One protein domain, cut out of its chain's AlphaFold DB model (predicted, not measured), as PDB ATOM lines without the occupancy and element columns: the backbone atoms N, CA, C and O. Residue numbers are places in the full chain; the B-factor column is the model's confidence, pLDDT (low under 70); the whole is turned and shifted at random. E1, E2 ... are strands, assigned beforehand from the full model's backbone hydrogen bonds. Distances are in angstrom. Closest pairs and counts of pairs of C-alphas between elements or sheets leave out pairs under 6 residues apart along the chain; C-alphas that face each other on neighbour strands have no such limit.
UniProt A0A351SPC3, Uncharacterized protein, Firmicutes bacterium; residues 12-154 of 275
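This is residues 12 to 154 of the 275 residues of an uncharacterized protein of Firmicutes bacterium (UniProt A0A351SPC3). Two strongly twisted antiparallel sheets of four strands, one of E3, E2, E1 and E10 and one of E4, E5, E6 and E7, stand apart from each other, and a short hairpin of E8 and E9, near the middle, meets E1 and E10 of the one and E7 of the other. A long stretch with no named element, residues 119 to 150, runs along the outside. The printed part has 143 residues with ten named strands, E1 to E10 in order along the chain, and no named helix; the class is all strand, though under half of the residues, 59 of 143, are in named elements. The whole is compact and rounded, with a radius of gyration of the C-alphas of 14.7 A and spans of 39 by 34 by 33 A.

E1, residues 12 to 19, is 21.4 A long and begins at C-alpha 12 at (-37.502, -15.015, 7.079). E2, residues 26 to 34, measures 26.2 A, and E3, residues 40 to 48, measures 26.6 A. E4 is residues 59 to 61, 5.8 A; E5 is residues 70 to 75, 15.7 A; E6 is residues 80 to 84, 13.7 A; E7 is residues 90 to 95, 13.0 A. E8, residues 107 to 111, is 12.7 A long, with C-alpha 109 at (-41.110, -8.159, 10.567), and E9, residues 114 to 118, is 13.2 A. E10, residues 151 to 153, is 7.3 A long and ends at C-alpha 153 at (-38.249, -18.927, 12.061).

E1, E2 and E3 form a meander, each strand the antiparallel neighbour of the one before; N 18 and O 28 are 2.9 A apart, and N 31 and O 43 are 2.8 A apart. E10 is an edge strand beside E1, antiparallel, with N 12 and O 152 at 2.9 A. E4, E5, E6 and E7 form a second meander; N 60 and O 74 are 2.8 A apart, N 73 and O 81 2.9 A, and N 91 and O 82 2.8 A, within hydrogen-bond range. E8 and E9 are a hairpin, with N 109 and O 116 at 2.8 A. The closest C-alphas of E1 and E9 are those of Tyr 14 and Gly 114, 5.2 A; of E9 and E10, those of Val 115 and Ala 151, 6.2 A; of E7 and E8, those of Phe 95 and Gly 110, 5.7 A. Residues 97 to 98 pair with residues 109 to 110 of E8, antiparallel.

The two C-alphas farthest apart, those of Asn 22 and Tyr 104, are 42.3 A apart. The printed part has no cut. The links from E7 to E8 and from E9 to E10 are long. The mean pLDDT of the printed part is 74.1; 41 residues are under 70, among them residues 19 to 25, 49 to 55 and 125 to 149.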
ATOM      1  N   LEU A  12     -37.797 -16.311   7.682       83.50
ATOM      2  CA  LEU A  12     -37.502 -15.015   7.079       83.50
ATOM      3  C   LEU A  12     -36.031 -14.666   7.278       83.50
ATOM      4  O   LEU A  12     -35.513 -14.715   8.392       83.50
ATOM      5  N   ARG A  13     -35.356 -14.292   6.193       83.25
ATOM      6  CA  ARG A  13     -33.936 -13.948   6.161       83.25
ATOM      7  C   ARG A  13     -33.726 -12.627   5.443       83.25
ATOM      8  O   ARG A  13     -34.167 -12.450   4.311       83.25
ATOM      9  N   TYR A  14     -32.993 -11.731   6.087       83.44
ATOM     10  CA  TYR A  14     -32.503 -10.506   5.471       83.44
ATOM     11  C   TYR A  14     -31.270 -10.801   4.610       83.44
ATOM     12  O   TYR A  14     -30.336 -11.479   5.059       83.44
ATOM     13  N   MET A  15     -31.247 -10.266   3.389       82.25
ATOM     14  CA  MET A  15     -30.123 -10.434   2.469       82.25
ATOM     15  C   MET A  15     -29.252  -9.183   2.428       82.25
ATOM     16  O   MET A  15     -28.108  -9.207   2.892       82.25
ATOM     17  N   ASP A  16     -29.804  -8.102   1.888       76.69
ATOM     18  CA  ASP A  16     -29.108  -6.851   1.644       76.69
ATOM     19  C   ASP A  16     -30.067  -5.657   1.567       76.69
ATOM     20  O   ASP A  16     -31.278  -5.791   1.380       76.69
ATOM     21  N   GLU A  17     -29.478  -4.474   1.729       72.56
ATOM     22  CA  GLU A  17     -30.087  -3.179   1.459       72.56
ATOM     23  C   GLU A  17     -29.223  -2.509   0.390       72.56
ATOM     24  O   GLU A  17     -27.992  -2.503   0.482       72.56
ATOM     25  N   SER A  18     -29.866  -1.949  -0.627       71.31
ATOM     26  CA  SER A  18     -29.221  -1.138  -1.655       71.31
ATOM     27  C   SER A  18     -29.998   0.161  -1.848       71.31
ATOM     28  O   SER A  18     -31.207   0.223  -1.620       71.31
ATOM     29  N   TYR A  19     -29.289   1.216  -2.238       64.06
ATOM     30  CA  TYR A  19     -29.903   2.489  -2.602       64.06
ATOM     31  C   TYR A  19     -30.180   2.493  -4.099       64.06
ATOM     32  O   TYR A  19     -29.343   2.045  -4.886       64.06
ATOM     33  N   CYS A  20     -31.339   3.006  -4.503       56.56
ATOM     34  CA  CYS A  20     -31.643   3.143  -5.919       56.56
ATOM     35  C   CYS A  20     -30.687   4.170  -6.548       56.56
ATOM     36  O   CYS A  20     -30.708   5.344  -6.185       56.56
ATOM     37  N   GLU A  21     -29.877   3.745  -7.527       51.69
ATOM     38  CA  GLU A  21     -28.844   4.575  -8.183       51.69
ATOM     39  C   GLU A  21     -29.386   5.893  -8.773       51.69
ATOM     40  O   GLU A  21     -28.635   6.850  -8.946       51.69
ATOM     41  N   ASN A  22     -30.698   5.966  -9.027       53.44
ATOM     42  CA  ASN A  22     -31.368   7.100  -9.667       53.44
ATOM     43  C   ASN A  22     -32.277   7.921  -8.730       53.44
ATOM     44  O   ASN A  22     -32.839   8.922  -9.171       53.44
ATOM     45  N   ASN A  23     -32.434   7.532  -7.458       60.00
ATOM     46  CA  ASN A  23     -33.188   8.301  -6.463       60.00
ATOM     47  C   ASN A  23     -32.635   8.041  -5.055       60.00
ATOM     48  O   ASN A  23     -32.911   7.010  -4.447       60.00
ATOM     49  N   LEU A  24     -31.884   9.006  -4.513       58.12
ATOM     50  CA  LEU A  24     -31.282   8.920  -3.172       58.12
ATOM     51  C   LEU A  24     -32.316   8.814  -2.036       58.12
ATOM     52  O   LEU A  24     -31.938   8.534  -0.900       58.12
ATOM     53  N   ASN A  25     -33.595   9.046  -2.340       69.00
ATOM     54  CA  ASN A  25     -34.696   8.934  -1.392       69.00
ATOM     55  C   ASN A  25     -35.420   7.586  -1.462       69.00
ATOM     56  O   ASN A  25     -36.433   7.449  -0.793       69.00
ATOM     57  N   ASP A  26     -34.952   6.611  -2.243       74.81
ATOM     58  CA  ASP A  26     -35.555   5.278  -2.300       74.81
ATOM     59  C   ASP A  26     -34.552   4.238  -1.802       74.81
ATOM     60  O   ASP A  26     -33.383   4.211  -2.205       74.81
ATOM     61  N   ALA A  27     -35.020   3.382  -0.901       78.44
ATOM     62  CA  ALA A  27     -34.263   2.250  -0.398       78.44
ATOM     63  C   ALA A  27     -34.904   0.952  -0.887       78.44
ATOM     64  O   ALA A  27     -36.127   0.834  -0.975       78.44
ATOM     65  N   MET A  28     -34.056  -0.024  -1.192       83.50
ATOM     66  CA  MET A  28     -34.470  -1.354  -1.600       83.50
ATOM     67  C   MET A  28     -33.894  -2.383  -0.635       83.50
ATOM     68  O   MET A  28     -32.681  -2.426  -0.431       83.50
ATOM     69  N   THR A  29     -34.753  -3.232  -0.077       83.69
ATOM     70  CA  THR A  29     -34.346  -4.321   0.817       83.69
ATOM     71  C   THR A  29     -34.822  -5.662   0.272       83.69
ATOM     72  O   THR A  29     -36.001  -5.822  -0.052       83.69
ATOM     73  N   SER A  30     -33.906  -6.630   0.193       87.44
ATOM     74  CA  SER A  30     -34.204  -7.994  -0.248       87.44
ATOM     75  C   SER A  30     -34.317  -8.954   0.937       87.44
ATOM     76  O   SER A  30     -33.463  -8.981   1.830       87.44
ATOM     77  N   PHE A  31     -35.322  -9.822   0.881       87.19
ATOM     78  CA  PHE A  31     -35.563 -10.902   1.828       87.19
ATOM     79  C   PHE A  31     -35.673 -12.242   1.101       87.19
ATOM     80  O   PHE A  31     -36.140 -12.314  -0.037       87.19
ATOM     81  N   ILE A  32     -35.268 -13.305   1.788       87.44
ATOM     82  CA  ILE A  32     -35.594 -14.685   1.434       87.44
ATOM     83  C   ILE A  32     -36.538 -15.214   2.503       87.44
ATOM     84  O   ILE A  32     -36.262 -15.053   3.693       87.44
ATOM     85  N   TYR A  33     -37.638 -15.833   2.096       87.44
ATOM     86  CA  TYR A  33     -38.575 -16.453   3.021       87.44
ATOM     87  C   TYR A  33     -39.003 -17.831   2.529       87.44
ATOM     88  O   TYR A  33     -38.945 -18.106   1.334       87.44
ATOM     89  N   THR A  34     -39.432 -18.692   3.448       86.50
ATOM     90  CA  THR A  34     -40.092 -19.956   3.093       86.50
ATOM     91  C   THR A  34     -41.550 -19.927   3.510       86.50
ATOM     92  O   THR A  34     -41.882 -19.354   4.552       86.50
ATOM     93  N   ASP A  35     -42.414 -20.541   2.713       86.56
ATOM     94  CA  ASP A  35     -43.815 -20.762   3.071       86.56
ATOM     95  C   ASP A  35     -43.998 -22.055   3.893       86.56
ATOM     96  O   ASP A  35     -43.033 -22.692   4.332       86.56
ATOM     97  N   GLU A  36     -45.251 -22.426   4.152       82.44
ATOM     98  CA  GLU A  36     -45.605 -23.644   4.890       82.44
ATOM     99  C   GLU A  36     -45.242 -24.936   4.134       82.44
ATOM    100  O   GLU A  36     -45.093 -25.982   4.769       82.44
ATOM    101  N   GLU A  37     -45.055 -24.872   2.811       83.62
ATOM    102  CA  GLU A  37     -44.627 -25.990   1.959       83.62
ATOM    103  C   GLU A  37     -43.093 -26.087   1.846       83.62
ATOM    104  O   GLU A  37     -42.576 -26.892   1.072       83.62
ATOM    105  N   ASP A  38     -42.359 -25.289   2.633       77.56
ATOM    106  CA  ASP A  38     -40.896 -25.179   2.602       77.56
ATOM    107  C   ASP A  38     -40.340 -24.714   1.241       77.56
ATOM    108  O   ASP A  38     -39.159 -24.917   0.939       77.56
ATOM    109  N   VAL A  39     -41.160 -24.044   0.425       84.88
ATOM    110  CA  VAL A  39     -40.712 -23.443  -0.834       84.88
ATOM    111  C   VAL A  39     -40.046 -22.108  -0.536       84.88
ATOM    112  O   VAL A  39     -40.602 -21.264   0.165       84.88
ATOM    113  N   GLU A  40     -38.833 -21.917  -1.059       86.94
ATOM    114  CA  GLU A  40     -38.077 -20.674  -0.911       86.94
ATOM    115  C   GLU A  40     -38.523 -19.630  -1.939       86.94
ATOM    116  O   GLU A  40     -38.584 -19.894  -3.142       86.94
ATOM    117  N   HIS A  41     -38.770 -18.417  -1.458       89.00
ATOM    118  CA  HIS A  41     -39.181 -17.267  -2.247       89.00
ATOM    119  C   HIS A  41     -38.267 -16.080  -1.961       89.00
ATOM    120  O   HIS A  41     -37.791 -15.883  -0.839       89.00
ATOM    121  N   ARG A  42     -38.062 -15.243  -2.977       90.00
ATOM    122  CA  ARG A  42     -37.398 -13.948  -2.829       90.00
ATOM    123  C   ARG A  42     -38.449 -12.853  -2.843       90.00
ATOM    124  O   ARG A  42     -39.282 -12.831  -3.734       90.00
ATOM    125  N   PHE A  43     -38.347 -11.928  -1.899       89.56
ATOM    126  CA  PHE A  43     -39.162 -10.723  -1.862       89.56
ATOM    127  C   PHE A  43     -38.255  -9.501  -1.824       89.56
ATOM    128  O   PHE A  43     -37.322  -9.443  -1.023       89.56
ATOM    129  N   THR A  44     -38.509  -8.525  -2.690       88.44
ATOM    130  CA  THR A  44     -37.740  -7.274  -2.712       88.44
ATOM    131  C   THR A  44     -38.685  -6.103  -2.531       88.44
ATOM    132  O   THR A  44     -39.528  -5.851  -3.390       88.44
ATOM    133  N   ASN A  45     -38.535  -5.375  -1.426       86.69
ATOM    134  CA  ASN A  45     -39.338  -4.185  -1.183       86.69
ATOM    135  C   ASN A  45     -38.565  -2.923  -1.544       86.69
ATOM    136  O   ASN A  45     -37.429  -2.744  -1.106       86.69
ATOM    137  N   VAL A  46     -39.221  -2.036  -2.288       85.69
ATOM    138  CA  VAL A  46     -38.764  -0.670  -2.550       85.69
ATOM    139  C   VAL A  46     -39.668   0.270  -1.773       85.69
ATOM    140  O   VAL A  46     -40.893   0.179  -1.881       85.69
ATOM    141  N   TYR A  47     -39.066   1.155  -0.988       80.94
ATOM    142  CA  TYR A  47     -39.788   2.087  -0.134       80.94
ATOM    143  C   TYR A  47     -39.115   3.460  -0.107       80.94
ATOM    144  O   TYR A  47     -37.896   3.587  -0.264       80.94
ATOM    145  N   HIS A  48     -39.925   4.496   0.104       76.56
ATOM    146  CA  HIS A  48     -39.465   5.879   0.144       76.56
ATOM    147  C   HIS A  48     -38.733   6.164   1.466       76.56
ATOM    148  O   HIS A  48     -39.320   6.273   2.542       76.56
ATOM    149  N   TYR A  49     -37.418   6.316   1.374       65.00
ATOM    150  CA  TYR A  49     -36.523   6.815   2.405       65.00
ATOM    151  C   TYR A  49     -36.399   8.340   2.332       65.00
ATOM    152  O   TYR A  49     -35.425   8.885   1.817       65.00
ATOM    153  N   SER A  50     -37.374   9.065   2.878       55.78
ATOM    154  CA  SER A  50     -37.157  10.489   3.140       55.78
ATOM    155  C   SER A  50     -36.511  10.660   4.519       55.78
ATOM    156  O   SER A  50     -37.062  10.225   5.526       55.78
ATOM    157  N   ASN A  51     -35.384  11.372   4.601       50.53
ATOM    158  CA  ASN A  51     -34.862  11.921   5.868       50.53
ATOM    159  C   ASN A  51     -35.795  13.010   6.463       50.53
ATOM    160  O   ASN A  51     -35.400  13.755   7.358       50.53
ATOM    161  N   ALA A  52     -37.008  13.157   5.921       46.09
ATOM    162  CA  ALA A  52     -37.921  14.261   6.137       46.09
ATOM    163  C   ALA A  52     -39.329  13.755   6.490       46.09
ATOM    164  O   ALA A  52     -40.260  13.872   5.702       46.09
ATOM    165  N   LYS A  53     -39.493  13.280   7.724       50.62
ATOM    166  CA  LYS A  53     -40.686  13.464   8.569       50.62
ATOM    167  C   LYS A  53     -42.069  13.081   8.027       50.62
ATOM    168  O   LYS A  53     -43.069  13.602   8.528       50.62
ATOM    169  N   ARG A  54     -42.185  12.242   6.997       57.97
ATOM    170  CA  ARG A  54     -43.490  11.838   6.448       57.97
ATOM    171  C   ARG A  54     -43.495  10.380   6.011       57.97
ATOM    172  O   ARG A  54     -43.381  10.075   4.830       57.97
ATOM    173  N   VAL A  55     -43.684   9.502   6.991       66.69
ATOM    174  CA  VAL A  55     -44.314   8.194   6.773       66.69
ATOM    175  C   VAL A  55     -45.714   8.440   6.207       66.69
ATOM    176  O   VAL A  55     -46.426   9.322   6.696       66.69
ATOM    177  N   SER A  56     -46.100   7.713   5.161       74.25
ATOM    178  CA  SER A  56     -47.440   7.844   4.593       74.25
ATOM    179  C   SER A  56     -48.466   7.148   5.486       74.25
ATOM    180  O   SER A  56     -48.292   5.997   5.884       74.25
ATOM    181  N   ASP A  57     -49.580   7.825   5.758       82.31
ATOM    182  CA  ASP A  57     -50.756   7.211   6.386       82.31
ATOM    183  C   ASP A  57     -51.719   6.614   5.346       82.31
ATOM    184  O   ASP A  57     -52.700   5.953   5.694       82.31
ATOM    185  N   ARG A  58     -51.456   6.829   4.049       88.81
ATOM    186  CA  ARG A  58     -52.306   6.329   2.972       88.81
ATOM    187  C   ARG A  58     -52.001   4.860   2.704       88.81
ATOM    188  O   ARG A  58     -50.942   4.521   2.179       88.81
ATOM    189  N   ILE A  59     -52.973   4.004   2.991       90.50
ATOM    190  CA  ILE A  59     -52.933   2.586   2.634       90.50
ATOM    191  C   ILE A  59     -53.313   2.422   1.159       90.50
ATOM    192  O   ILE A  59     -54.342   2.939   0.712       90.50
ATOM    193  N   VAL A  60     -52.480   1.697   0.415       90.94
ATOM    194  CA  VAL A  60     -52.671   1.377  -1.009       90.94
ATOM    195  C   VAL A  60     -53.039  -0.088  -1.240       90.94
ATOM    196  O   VAL A  60     -53.602  -0.401  -2.286       90.94
ATOM    197  N   ASP A  61     -52.798  -0.965  -0.261       88.81
ATOM    198  CA  ASP A  61     -53.212  -2.371  -0.298       88.81
ATOM    199  C   ASP A  61     -53.948  -2.776   0.989       88.81
ATOM    200  O   ASP A  61     -53.376  -2.754   2.082       88.81
ATOM    201  N   TRP A  62     -55.218  -3.156   0.817       85.94
ATOM    202  CA  TRP A  62     -56.144  -3.667   1.837       85.94
ATOM    203  C   TRP A  62     -56.511  -5.141   1.605       85.94
ATOM    204  O   TRP A  62     -57.499  -5.626   2.142       85.94
ATOM    205  N   SER A  63     -55.783  -5.862   0.751       69.69
ATOM    206  CA  SER A  63     -56.180  -7.203   0.298       69.69
ATOM    207  C   SER A  63     -56.047  -8.307   1.359       69.69
ATOM    208  O   SER A  63     -56.296  -9.478   1.056       69.69
ATOM    209  N   GLY A  64     -55.631  -7.966   2.583       75.88
ATOM    210  CA  GLY A  64     -55.506  -8.865   3.729       75.88
ATOM    211  C   GLY A  64     -56.844  -9.333   4.311       75.88
ATOM    212  O   GLY A  64     -57.879  -8.702   4.124       75.88
ATOM    213  N   GLU A  65     -56.809 -10.445   5.041       89.44
ATOM    214  CA  GLU A  65     -57.870 -10.822   5.983       89.44
ATOM    215  C   GLU A  65     -57.390 -10.504   7.406       89.44
ATOM    216  O   GLU A  65     -56.187 -10.351   7.634       89.44
ATOM    217  N   PHE A  66     -58.309 -10.404   8.368       92.31
ATOM    218  CA  PHE A  66     -57.916 -10.342   9.773       92.31
ATOM    219  C   PHE A  66     -57.469 -11.731  10.229       92.31
ATOM    220  O   PHE A  66     -58.244 -12.686  10.210       92.31
ATOM    221  N   VAL A  67     -56.213 -11.833  10.652       90.31
ATOM    222  CA  VAL A  67     -55.604 -13.049  11.184       90.31
ATOM    223  C   VAL A  67     -55.161 -12.759  12.612       90.31
ATOM    224  O   VAL A  67     -54.370 -11.853  12.864       90.31
ATOM    225  N   ASN A  68     -55.702 -13.519  13.566       89.06
ATOM    226  CA  ASN A  68     -55.388 -13.379  14.993       89.06
ATOM    227  C   ASN A  68     -55.545 -11.941  15.536       89.06
ATOM    228  O   ASN A  68     -54.795 -11.523  16.418       89.06
ATOM    229  N   GLY A  69     -56.547 -11.207  15.034       92.88
ATOM    230  CA  GLY A  69     -56.913  -9.859  15.481       92.88
ATOM    231  C   GLY A  69     -56.266  -8.712  14.701       92.88
ATOM    232  O   GLY A  69     -56.558  -7.551  14.990       92.88
ATOM    233  N   PHE A  70     -55.427  -9.002  13.701       93.44
ATOM    234  CA  PHE A  70     -54.752  -7.978  12.903       93.44
ATOM    235  C   PHE A  70     -54.790  -8.294  11.410       93.44
ATOM    236  O   PHE A  70     -54.741  -9.448  11.001       93.44
ATOM    237  N   MET A  71     -54.838  -7.254  10.588       93.31
ATOM    238  CA  MET A  71     -54.705  -7.348   9.135       93.31
ATOM    239  C   MET A  71     -53.459  -6.592   8.700       93.31
ATOM    240  O   MET A  71     -53.273  -5.440   9.092       93.31
ATOM    241  N   VAL A  72     -52.629  -7.213   7.867       91.88
ATOM    242  CA  VAL A  72     -51.462  -6.532   7.304       91.88
ATOM    243  C   VAL A  72     -51.864  -5.681   6.103       91.88
ATOM    244  O   VAL A  72     -52.675  -6.094   5.273       91.88
ATOM    245  N   VAL A  73     -51.297  -4.483   6.021       91.81
ATOM    246  CA  VAL A  73     -51.575  -3.484   4.985       91.81
ATOM    247  C   VAL A  73     -50.279  -2.906   4.421       91.81
ATOM    248  O   VAL A  73     -49.261  -2.867   5.118       91.81
ATOM    249  N   ARG A  74     -50.324  -2.420   3.173       90.44
ATOM    250  CA  ARG A  74     -49.203  -1.713   2.527       90.44
ATOM    251  C   ARG A  74     -49.533  -0.239   2.316       90.44
ATOM    252  O   ARG A  74     -50.616   0.097   1.831       90.44
ATOM    253  N   PHE A  75     -48.591   0.628   2.655       88.81
ATOM    254  CA  PHE A  75     -48.695   2.079   2.530       88.81
ATOM    255  C   PHE A  75     -48.126   2.570   1.198       88.81
ATOM    256  O   PHE A  75     -47.362   1.875   0.529       88.81
ATOM    257  N   GLU A  76     -48.516   3.781   0.802       88.06
ATOM    258  CA  GLU A  76     -48.059   4.433  -0.434       88.06
ATOM    259  C   GLU A  76     -46.537   4.625  -0.474       88.06
ATOM    260  O   GLU A  76     -45.947   4.639  -1.547       88.06
ATOM    261  N   ASP A  77     -45.896   4.719   0.692       83.69
ATOM    262  CA  ASP A  77     -44.440   4.787   0.815       83.69
ATOM    263  C   ASP A  77     -43.735   3.429   0.664       83.69
ATOM    264  O   ASP A  77     -42.511   3.365   0.753       83.69
ATOM    265  N   GLY A  78     -44.487   2.353   0.418       85.94
ATOM    266  CA  GLY A  78     -43.984   0.995   0.246       85.94
ATOM    267  C   GLY A  78     -43.788   0.228   1.552       85.94
ATOM    268  O   GLY A  78     -43.501  -0.970   1.498       85.94
ATOM    269  N   LEU A  79     -43.963   0.861   2.717       87.69
ATOM    270  CA  LEU A  79     -43.870   0.184   4.007       87.69
ATOM    271  C   LEU A  79     -45.129  -0.636   4.306       87.69
ATOM    272  O   LEU A  79     -46.203  -0.423   3.743       87.69
ATOM    273  N   PHE A  80     -44.989  -1.577   5.230       88.88
ATOM    274  CA  PHE A  80     -46.049  -2.432   5.742       88.88
ATOM    275  C   PHE A  80     -46.419  -2.044   7.173       88.88
ATOM    276  O   PHE A  80     -45.604  -1.505   7.924       88.88
ATOM    277  N   GLY A  81     -47.649  -2.339   7.573       90.44
ATOM    278  CA  GLY A  81     -48.119  -2.170   8.945       90.44
ATOM    279  C   GLY A  81     -49.390  -2.965   9.187       90.44
ATOM    280  O   GLY A  81     -49.769  -3.791   8.363       90.44
ATOM    281  N   TYR A  82     -50.045  -2.710  10.314       91.81
ATOM    282  CA  TYR A  82     -51.169  -3.519  10.768       91.81
ATOM    283  C   TYR A  82     -52.396  -2.658  11.049       91.81
ATOM    284  O   TYR A  82     -52.278  -1.527  11.517       91.81
ATOM    285  N   VAL A  83     -53.573  -3.214  10.791       93.25
ATOM    286  CA  VAL A  83     -54.866  -2.670  11.208       93.25
ATOM    287  C   VAL A  83     -55.463  -3.607  12.247       93.25
ATOM    288  O   VAL A  83     -55.520  -4.817  12.019       93.25
ATOM    289  N   SER A  84     -55.903  -3.057  13.376       93.19
ATOM    290  CA  SER A  84     -56.578  -3.825  14.427       93.19
ATOM    291  C   SER A  84     -57.994  -4.209  13.999       93.19
ATOM    292  O   SER A  84     -58.750  -3.383  13.481       93.19
ATOM    293  N   GLU A  85     -58.379  -5.465  14.227       94.81
ATOM    294  CA  GLU A  85     -59.755  -5.923  14.019       94.81
ATOM    295  C   GLU A  85     -60.731  -5.258  14.995       94.81
ATOM    296  O   GLU A  85     -61.863  -4.935  14.623       94.81
ATOM    297  N   GLU A  86     -60.276  -5.033  16.229       93.19
ATOM    298  CA  GLU A  86     -61.079  -4.509  17.331       93.19
ATOM    299  C   GLU A  86     -61.353  -3.015  17.166       93.19
ATOM    300  O   GLU A  86     -62.508  -2.590  17.149       93.19
ATOM    301  N   THR A  87     -60.297  -2.212  17.007       92.69
ATOM    302  CA  THR A  87     -60.424  -0.748  16.961       92.69
ATOM    303  C   THR A  87     -60.641  -0.219  15.548       92.69
ATOM    304  O   THR A  87     -61.099   0.909  15.383       92.69
ATOM    305  N   ARG A  88     -60.338  -1.025  14.516       90.81
ATOM    306  CA  ARG A  88     -60.274  -0.601  13.104       90.81
ATOM    307  C   ARG A  88     -59.234   0.488  12.836       90.81
ATOM    308  O   ARG A  88     -59.267   1.123  11.784       90.81
ATOM    309  N   GLU A  89     -58.298   0.683  13.758       89.62
ATOM    310  CA  GLU A  89     -57.244   1.683  13.640       89.62
ATOM    311  C   GLU A  89     -55.969   1.094  13.041       89.62
ATOM    312  O   GLU A  89     -55.663  -0.094  13.182       89.62
ATOM    313  N   VAL A  90     -55.211   1.965  12.378       87.19
ATOM    314  CA  VAL A  90     -53.874   1.658  11.882       87.19
ATOM    315  C   VAL A  90     -52.884   1.727  13.042       87.19
ATOM    316  O   VAL A  90     -52.681   2.787  13.635       87.19
ATOM    317  N   MET A  91     -52.213   0.616  13.317       85.62
ATOM    318  CA  MET A  91     -51.216   0.509  14.376       85.62
ATOM    319  C   MET A  91     -49.904   1.148  13.927       85.62
ATOM    320  O   MET A  91     -49.462   0.944  12.797       85.62
ATOM    321  N   LYS A  92     -49.265   1.926  14.802       69.38
ATOM    322  CA  LYS A  92     -47.845   2.299  14.679       69.38
ATOM    323  C   LYS A  92     -47.070   1.213  15.424       69.38
ATOM    324  O   LYS A  92     -47.511   0.904  16.529       69.38
ATOM    325  N   PRO A  93     -45.989   0.610  14.899       78.00
ATOM    326  CA  PRO A  93     -44.991   1.073  13.911       78.00
ATOM    327  C   PRO A  93     -45.192   0.599  12.441       78.00
ATOM    328  O   PRO A  93     -46.265   0.132  12.057       78.00
ATOM    329  N   ARG A  94     -44.168   0.790  11.586       85.69
ATOM    330  CA  ARG A  94     -44.109   0.397  10.160       85.69
ATOM    331  C   ARG A  94     -42.870  -0.452   9.867       85.69
ATOM    332  O   ARG A  94     -41.836  -0.261  10.503       85.69
ATOM    333  N   PHE A  95     -42.954  -1.321   8.863       85.56
ATOM    334  CA  PHE A  95     -41.935  -2.328   8.558       85.56
ATOM    335  C   PHE A  95     -41.637  -2.437   7.061       85.56
ATOM    336  O   PHE A  95     -42.453  -2.084   6.218       85.56
ATOM    337  N   THR A  96     -40.463  -2.960   6.716       87.00
ATOM    338  CA  THR A  96     -40.065  -3.197   5.310       87.00
ATOM    339  C   THR A  96     -40.666  -4.483   4.730       87.00
ATOM    340  O   THR A  96     -40.783  -4.615   3.517       87.00
ATOM    341  N   ILE A  97     -41.090  -5.402   5.593       88.12
ATOM    342  CA  ILE A  97     -41.933  -6.573   5.323       88.12
ATOM    343  C   ILE A  97     -42.618  -6.925   6.649       88.12
ATOM    344  O   ILE A  97     -42.076  -6.640   7.717       88.12
ATOM    345  N   ALA A  98     -43.798  -7.524   6.593       89.12
ATOM    346  CA  ALA A  98     -44.544  -7.978   7.759       89.12
ATOM    347  C   ALA A  98     -45.160  -9.349   7.451       89.12
ATOM    348  O   ALA A  98     -45.491  -9.616   6.301       89.12
ATOM    349  N   SER A  99     -45.297 -10.218   8.448       89.06
ATOM    350  CA  SER A  99     -46.099 -11.442   8.361       89.06
ATOM    351  C   SER A  99     -47.408 -11.277   9.123       89.06
ATOM    352  O   SER A  99     -47.555 -10.366   9.942       89.06
ATOM    353  N   ASP A 100     -48.334 -12.211   8.926       89.88
ATOM    354  CA  ASP A 100     -49.479 -12.356   9.824       89.88
ATOM    355  C   ASP A 100     -49.009 -12.655  11.256       89.88
ATOM    356  O   ASP A 100     -47.947 -13.259  11.460       89.88
ATOM    357  N   PHE A 101     -49.821 -12.250  12.236       85.62
ATOM    358  CA  PHE A 101     -49.663 -12.707  13.611       85.62
ATOM    359  C   PHE A 101     -49.986 -14.194  13.696       85.62
ATOM    360  O   PHE A 101     -50.998 -14.657  13.165       85.62
ATOM    361  N   ASP A 102     -49.155 -14.949  14.398       80.81
ATOM    362  CA  ASP A 102     -49.410 -16.347  14.689       80.81
ATOM    363  C   ASP A 102     -50.383 -16.523  15.869       80.81
ATOM    364  O   ASP A 102     -50.852 -15.574  16.510       80.81
ATOM    365  N   LYS A 103     -50.699 -17.785  16.166       77.81
ATOM    366  CA  LYS A 103     -51.604 -18.150  17.261       77.81
ATOM    367  C   LYS A 103     -51.046 -17.850  18.660       77.81
ATOM    368  O   LYS A 103     -51.810 -17.871  19.620       77.81
ATOM    369  N   TYR A 104     -49.743 -17.602  18.778       73.69
ATOM    370  CA  TYR A 104     -49.062 -17.239  20.021       73.69
ATOM    371  C   TYR A 104     -49.007 -15.722  20.228       73.69
ATOM    372  O   TYR A 104     -48.663 -15.269  21.314       73.69
ATOM    373  N   GLY A 105     -49.416 -14.943  19.223       78.38
ATOM    374  CA  GLY A 105     -49.460 -13.490  19.290       78.38
ATOM    375  C   GLY A 105     -48.173 -12.814  18.836       78.38
ATOM    376  O   GLY A 105     -47.974 -11.655  19.192       78.38
ATOM    377  N   TYR A 106     -47.357 -13.486  18.022       81.50
ATOM    378  CA  TYR A 106     -46.140 -12.914  17.453       81.50
ATOM    379  C   TYR A 106     -46.212 -12.799  15.929       81.50
ATOM    380  O   TYR A 106     -46.850 -13.616  15.269       81.50
ATOM    381  N   ALA A 107     -45.524 -11.813  15.356       83.69
ATOM    382  CA  ALA A 107     -45.369 -11.665  13.907       83.69
ATOM    383  C   ALA A 107     -43.907 -11.408  13.529       83.69
ATOM    384  O   ALA A 107     -43.180 -10.740  14.262       83.69
ATOM    385  N   MET A 108     -43.476 -11.922  12.376       86.25
ATOM    386  CA  MET A 108     -42.180 -11.598  11.787       86.25
ATOM    387  C   MET A 108     -42.249 -10.264  11.064       86.25
ATOM    388  O   MET A 108     -43.169 -10.012  10.288       86.25
ATOM    389  N   VAL A 109     -41.223  -9.447  11.240       85.75
ATOM    390  CA  VAL A 109     -41.110  -8.159  10.567       85.75
ATOM    391  C   VAL A 109     -39.697  -7.924  10.061       85.75
ATOM    392  O   VAL A 109     -38.709  -8.335  10.674       85.75
ATOM    393  N   GLY A 110     -39.596  -7.233   8.932       82.88
ATOM    394  CA  GLY A 110     -38.342  -6.712   8.416       82.88
ATOM    395  C   GLY A 110     -38.099  -5.295   8.901       82.88
ATOM    396  O   GLY A 110     -38.913  -4.387   8.705       82.88
ATOM    397  N   LEU A 111     -36.918  -5.094   9.458       78.50
ATOM    398  CA  LEU A 111     -36.330  -3.798   9.753       78.50
ATOM    399  C   LEU A 111     -35.340  -3.450   8.630       78.50
ATOM    400  O   LEU A 111     -34.931  -4.322   7.868       78.50
ATOM    401  N   ARG A 112     -34.905  -2.185   8.543       70.69
ATOM    402  CA  ARG A 112     -33.994  -1.710   7.473       70.69
ATOM    403  C   ARG A 112     -32.813  -2.652   7.195       70.69
ATOM    404  O   ARG A 112     -32.446  -2.836   6.042       70.69
ATOM    405  N   LYS A 113     -32.216  -3.228   8.247       72.31
ATOM    406  CA  LYS A 113     -30.996  -4.051   8.167       72.31
ATOM    407  C   LYS A 113     -31.102  -5.402   8.873       72.31
ATOM    408  O   LYS A 113     -30.100  -5.927   9.347       72.31
ATOM    409  N   GLY A 114     -32.305  -5.958   8.966       78.81
ATOM    410  CA  GLY A 114     -32.489  -7.278   9.554       78.81
ATOM    411  C   GLY A 114     -33.948  -7.626   9.784       78.81
ATOM    412  O   GLY A 114     -34.847  -6.972   9.263       78.81
ATOM    413  N   VAL A 115     -34.181  -8.680  10.551       79.31
ATOM    414  CA  VAL A 115     -35.516  -9.210  10.837       79.31
ATOM    415  C   VAL A 115     -35.712  -9.366  12.343       79.31
ATOM    416  O   VAL A 115     -34.748  -9.565  13.079       79.31
ATOM    417  N   SER A 116     -36.952  -9.267  12.812       78.94
ATOM    418  CA  SER A 116     -37.306  -9.478  14.219       78.94
ATOM    419  C   SER A 116     -38.717 -10.043  14.351       78.94
ATOM    420  O   SER A 116     -39.486 -10.047  13.392       78.94
ATOM    421  N   PHE A 117     -39.057 -10.482  15.560       78.31
ATOM    422  CA  PHE A 117     -40.441 -10.622  15.988       78.31
ATOM    423  C   PHE A 117     -40.968  -9.340  16.622       78.31
ATOM    424  O   PHE A 117     -40.196  -8.574  17.210       78.31
ATOM    425  N   ILE A 118     -42.281  -9.166  16.522       79.12
ATOM    426  CA  ILE A 118     -43.085  -8.275  17.355       79.12
ATOM    427  C   ILE A 118     -44.157  -9.073  18.091       79.12
ATOM    428  O   ILE A 118     -44.593 -10.105  17.576       79.12
ATOM    429  N   ASP A 119     -44.599  -8.596  19.252       78.94
ATOM    430  CA  ASP A 119     -45.842  -9.059  19.880       78.94
ATOM    431  C   ASP A 119     -47.052  -8.189  19.502       78.94
ATOM    432  O   ASP A 119     -46.977  -7.292  18.659       78.94
ATOM    433  N   ARG A 120     -48.200  -8.468  20.130       83.19
ATOM    434  CA  ARG A 120     -49.458  -7.735  19.923       83.19
ATOM    435  C   ARG A 120     -49.443  -6.297  20.444       83.19
ATOM    436  O   ARG A 120     -50.309  -5.520  20.048       83.19
ATOM    437  N   ASN A 121     -48.493  -5.948  21.312       79.44
ATOM    438  CA  ASN A 121     -48.244  -4.567  21.724       79.44
ATOM    439  C   ASN A 121     -47.306  -3.850  20.745       79.44
ATOM    440  O   ASN A 121     -47.075  -2.652  20.891       79.44
ATOM    441  N   PHE A 122     -46.832  -4.561  19.717       80.56
ATOM    442  CA  PHE A 122     -45.836  -4.119  18.749       80.56
ATOM    443  C   PHE A 122     -44.445  -3.907  19.353       80.56
ATOM    444  O   PHE A 122     -43.607  -3.226  18.754       80.56
ATOM    445  N   ASP A 123     -44.174  -4.544  20.494       72.50
ATOM    446  CA  ASP A 123     -42.855  -4.549  21.104       72.50
ATOM    447  C   ASP A 123     -41.925  -5.469  20.307       72.50
ATOM    448  O   ASP A 123     -42.239  -6.629  20.024       72.50
ATOM    449  N   ILE A 124     -40.766  -4.941  19.913       73.50
ATOM    450  CA  ILE A 124     -39.766  -5.666  19.124       73.50
ATOM    451  C   ILE A 124     -38.949  -6.562  20.057       73.50
ATOM    452  O   ILE A 124     -38.279  -6.087  20.970       73.50
ATOM    453  N   PHE A 125     -38.937  -7.862  19.775       62.97
ATOM    454  CA  PHE A 125     -38.256  -8.851  20.610       62.97
ATOM    455  C   PHE A 125     -36.721  -8.790  20.510       62.97
ATOM    456  O   PHE A 125     -36.029  -8.961  21.516       62.97
ATOM    457  N   LEU A 126     -36.165  -8.524  19.322       56.22
ATOM    458  CA  LEU A 126     -34.724  -8.593  19.035       56.22
ATOM    459  C   LEU A 126     -34.167  -7.209  18.683       56.22
ATOM    460  O   LEU A 126     -34.005  -6.861  17.513       56.22
ATOM    461  N   GLY A 127     -33.903  -6.402  19.711       43.97
ATOM    462  CA  GLY A 127     -33.411  -5.031  19.557       43.97
ATOM    463  C   GLY A 127     -33.352  -4.260  20.876       43.97
ATOM    464  O   GLY A 127     -33.946  -3.203  20.988       43.97
ATOM    465  N   ASN A 128     -32.684  -4.815  21.888       36.88
ATOM    466  CA  ASN A 128     -32.426  -4.223  23.212       36.88
ATOM    467  C   ASN A 128     -33.579  -3.424  23.888       36.88
ATOM    468  O   ASN A 128     -33.625  -2.196  23.880       36.88
ATOM    469  N   TRP A 129     -34.461  -4.174  24.552       41.25
ATOM    470  CA  TRP A 129     -34.894  -4.091  25.960       41.25
ATOM    471  C   TRP A 129     -35.390  -2.823  26.655       41.25
ATOM    472  O   TRP A 129     -35.875  -2.989  27.774       41.25
ATOM    473  N   GLN A 130     -35.345  -1.609  26.100       33.44
ATOM    474  CA  GLN A 130     -35.894  -0.482  26.877       33.44
ATOM    475  C   GLN A 130     -36.853   0.477  26.213       33.44
ATOM    476  O   GLN A 130     -37.635   1.031  26.963       33.44
ATOM    477  N   ASN A 131     -36.889   0.679  24.901       37.97
ATOM    478  CA  ASN A 131     -37.867   1.601  24.317       37.97
ATOM    479  C   ASN A 131     -37.901   1.413  22.798       37.97
ATOM    480  O   ASN A 131     -37.185   2.107  22.080       37.97
ATOM    481  N   CYS A 132     -38.757   0.532  22.279       34.72
ATOM    482  CA  CYS A 132     -39.192   0.645  20.882       34.72
ATOM    483  C   CYS A 132     -40.452   1.513  20.833       34.72
ATOM    484  O   CYS A 132     -41.515   1.113  20.378       34.72
ATOM    485  N   VAL A 133     -40.301   2.715  21.392       34.66
ATOM    486  CA  VAL A 133     -41.345   3.726  21.505       34.66
ATOM    487  C   VAL A 133     -41.623   4.305  20.125       34.66
ATOM    488  O   VAL A 133     -40.721   4.438  19.296       34.66
ATOM    489  N   SER A 134     -42.900   4.624  19.918       40.44
ATOM    490  CA  SER A 134     -43.445   5.462  18.854       40.44
ATOM    491  C   SER A 134     -42.408   6.387  18.224       40.44
ATOM    492  O   SER A 134     -41.784   7.180  18.925       40.44
ATOM    493  N   ASP A 135     -42.328   6.318  16.899       42.25
ATOM    494  CA  ASP A 135     -41.471   7.114  16.024       42.25
ATOM    495  C   ASP A 135     -40.118   6.446  15.726       42.25
ATOM    496  O   ASP A 135     -39.085   6.715  16.330       42.25
ATOM    497  N   ILE A 136     -40.111   5.659  14.640       41.09
ATOM    498  CA  ILE A 136     -38.922   5.202  13.884       41.09
ATOM    499  C   ILE A 136     -38.050   6.388  13.376       41.09
ATOM    500  O   ILE A 136     -37.050   6.207  12.684       41.09
ATOM    501  N   GLU A 137     -38.349   7.624  13.774       42.00
ATOM    502  CA  GLU A 137     -37.572   8.814  13.463       42.00
ATOM    503  C   GLU A 137     -36.734   9.292  14.653       42.00
ATOM    504  O   GLU A 137     -37.085  10.237  15.356       42.00
ATOM    505  N   GLN A 138     -35.533   8.726  14.784       38.62
ATOM    506  CA  GLN A 138     -34.351   9.569  14.959       38.62
ATOM    507  C   GLN A 138     -33.067   8.855  14.530       38.62
ATOM    508  O   GLN A 138     -32.533   7.939  15.159       38.62
ATOM    509  N   SER A 139     -32.568   9.335  13.395       50.59
ATOM    510  CA  SER A 139     -31.274   9.050  12.800       50.59
ATOM    511  C   SER A 139     -30.129   9.427  13.751       50.59
ATOM    512  O   SER A 139     -29.675  10.565  13.766       50.59
ATOM    513  N   ALA A 140     -29.671   8.462  14.545       34.66
ATOM    514  CA  ALA A 140     -28.312   8.371  15.103       34.66
ATOM    515  C   ALA A 140     -28.128   7.040  15.855       34.66
ATOM    516  O   ALA A 140     -27.054   6.449  15.791       34.66
ATOM    517  N   MET A 141     -29.190   6.505  16.479       36.88
ATOM    518  CA  MET A 141     -29.167   5.171  17.105       36.88
ATOM    519  C   MET A 141     -29.262   4.010  16.101       36.88
ATOM    520  O   MET A 141     -28.810   2.906  16.396       36.88
ATOM    521  N   ALA A 142     -29.746   4.264  14.879       38.75
ATOM    522  CA  ALA A 142     -29.839   3.273  13.800       38.75
ATOM    523  C   ALA A 142     -28.481   2.695  13.341       38.75
ATOM    524  O   ALA A 142     -28.449   1.640  12.714       38.75
ATOM    525  N   TYR A 143     -27.362   3.354  13.665       36.91
ATOM    526  CA  TYR A 143     -26.015   2.853  13.364       36.91
ATOM    527  C   TYR A 143     -25.474   1.868  14.418       36.91
ATOM    528  O   TYR A 143     -24.570   1.106  14.095       36.91
ATOM    529  N   ASN A 144     -26.057   1.824  15.628       38.72
ATOM    530  CA  ASN A 144     -25.741   0.828  16.667       38.72
ATOM    531  C   ASN A 144     -26.697  -0.378  16.665       38.72
ATOM    532  O   ASN A 144     -26.440  -1.359  17.353       38.72
ATOM    533  N   LEU A 145     -27.750  -0.362  15.840       43.59
ATOM    534  CA  LEU A 145     -28.553  -1.549  15.513       43.59
ATOM    535  C   LEU A 145     -27.829  -2.478  14.515       43.59
ATOM    536  O   LEU A 145     -28.450  -3.259  13.802       43.59
ATOM    537  N   SER A 146     -26.497  -2.410  14.441       40.59
ATOM    538  CA  SER A 146     -25.654  -3.226  13.561       40.59
ATOM    539  C   SER A 146     -25.650  -4.726  13.902       40.59
ATOM    540  O   SER A 146     -24.928  -5.471  13.246       40.59
ATOM    541  N   GLY A 147     -26.433  -5.157  14.899       47.75
ATOM    542  CA  GLY A 147     -26.603  -6.550  15.328       47.75
ATOM    543  C   GLY A 147     -27.988  -7.155  15.054       47.75
ATOM    544  O   GLY A 147     -28.258  -8.240  15.553       47.75
ATOM    545  N   ILE A 148     -28.888  -6.499  14.296       55.56
ATOM    546  CA  ILE A 148     -30.227  -7.073  14.040       55.56
ATOM    547  C   ILE A 148     -30.080  -8.461  13.404       55.56
ATOM    548  O   ILE A 148     -29.329  -8.651  12.442       55.56
ATOM    549  N   SER A 149     -30.835  -9.419  13.942       62.34
ATOM    550  CA  SER A 149     -30.906 -10.798  13.477       62.34
ATOM    551  C   SER A 149     -30.962 -10.880  11.955       62.34
ATOM    552  O   SER A 149     -31.777 -10.230  11.293       62.34
ATOM    553  N   ARG A 150     -30.104 -11.723  11.379       72.31
ATOM    554  CA  ARG A 150     -30.078 -11.944   9.926       72.31
ATOM    555  C   ARG A 150     -31.229 -12.832   9.464       72.31
ATOM    556  O   ARG A 150     -31.495 -12.909   8.266       72.31
ATOM    557  N   ALA A 151     -31.847 -13.556  10.394       71.50
ATOM    558  CA  ALA A 151     -32.688 -14.697  10.091       71.50
ATOM    559  C   ALA A 151     -33.566 -15.080  11.303       71.50
ATOM    560  O   ALA A 151     -33.038 -15.141  12.415       71.50
ATOM    561  N   ILE A 152     -34.855 -15.373  11.087       75.44
ATOM    562  CA  ILE A 152     -35.799 -15.894  12.097       75.44
ATOM    563  C   ILE A 152     -36.721 -17.005  11.548       75.44
ATOM    564  O   ILE A 152     -36.952 -17.077  10.339       75.44
ATOM    565  N   THR A 153     -37.271 -17.866  12.418       74.19
ATOM    566  CA  THR A 153     -38.249 -18.927  12.061       74.19
ATOM    567  C   THR A 153     -39.535 -18.845  12.861       74.19
ATOM    568  O   THR A 153     -39.505 -18.491  14.027       74.19
ATOM    569  N   LYS A 154     -40.654 -19.259  12.268       75.31
ATOM    570  CA  LYS A 154     -41.988 -19.218  12.866       75.31
ATOM    571  C   LYS A 154     -42.021 -20.036  14.148       75.31
ATOM    572  O   LYS A 154     -41.287 -21.018  14.274       75.31
TER     573      LYS A 154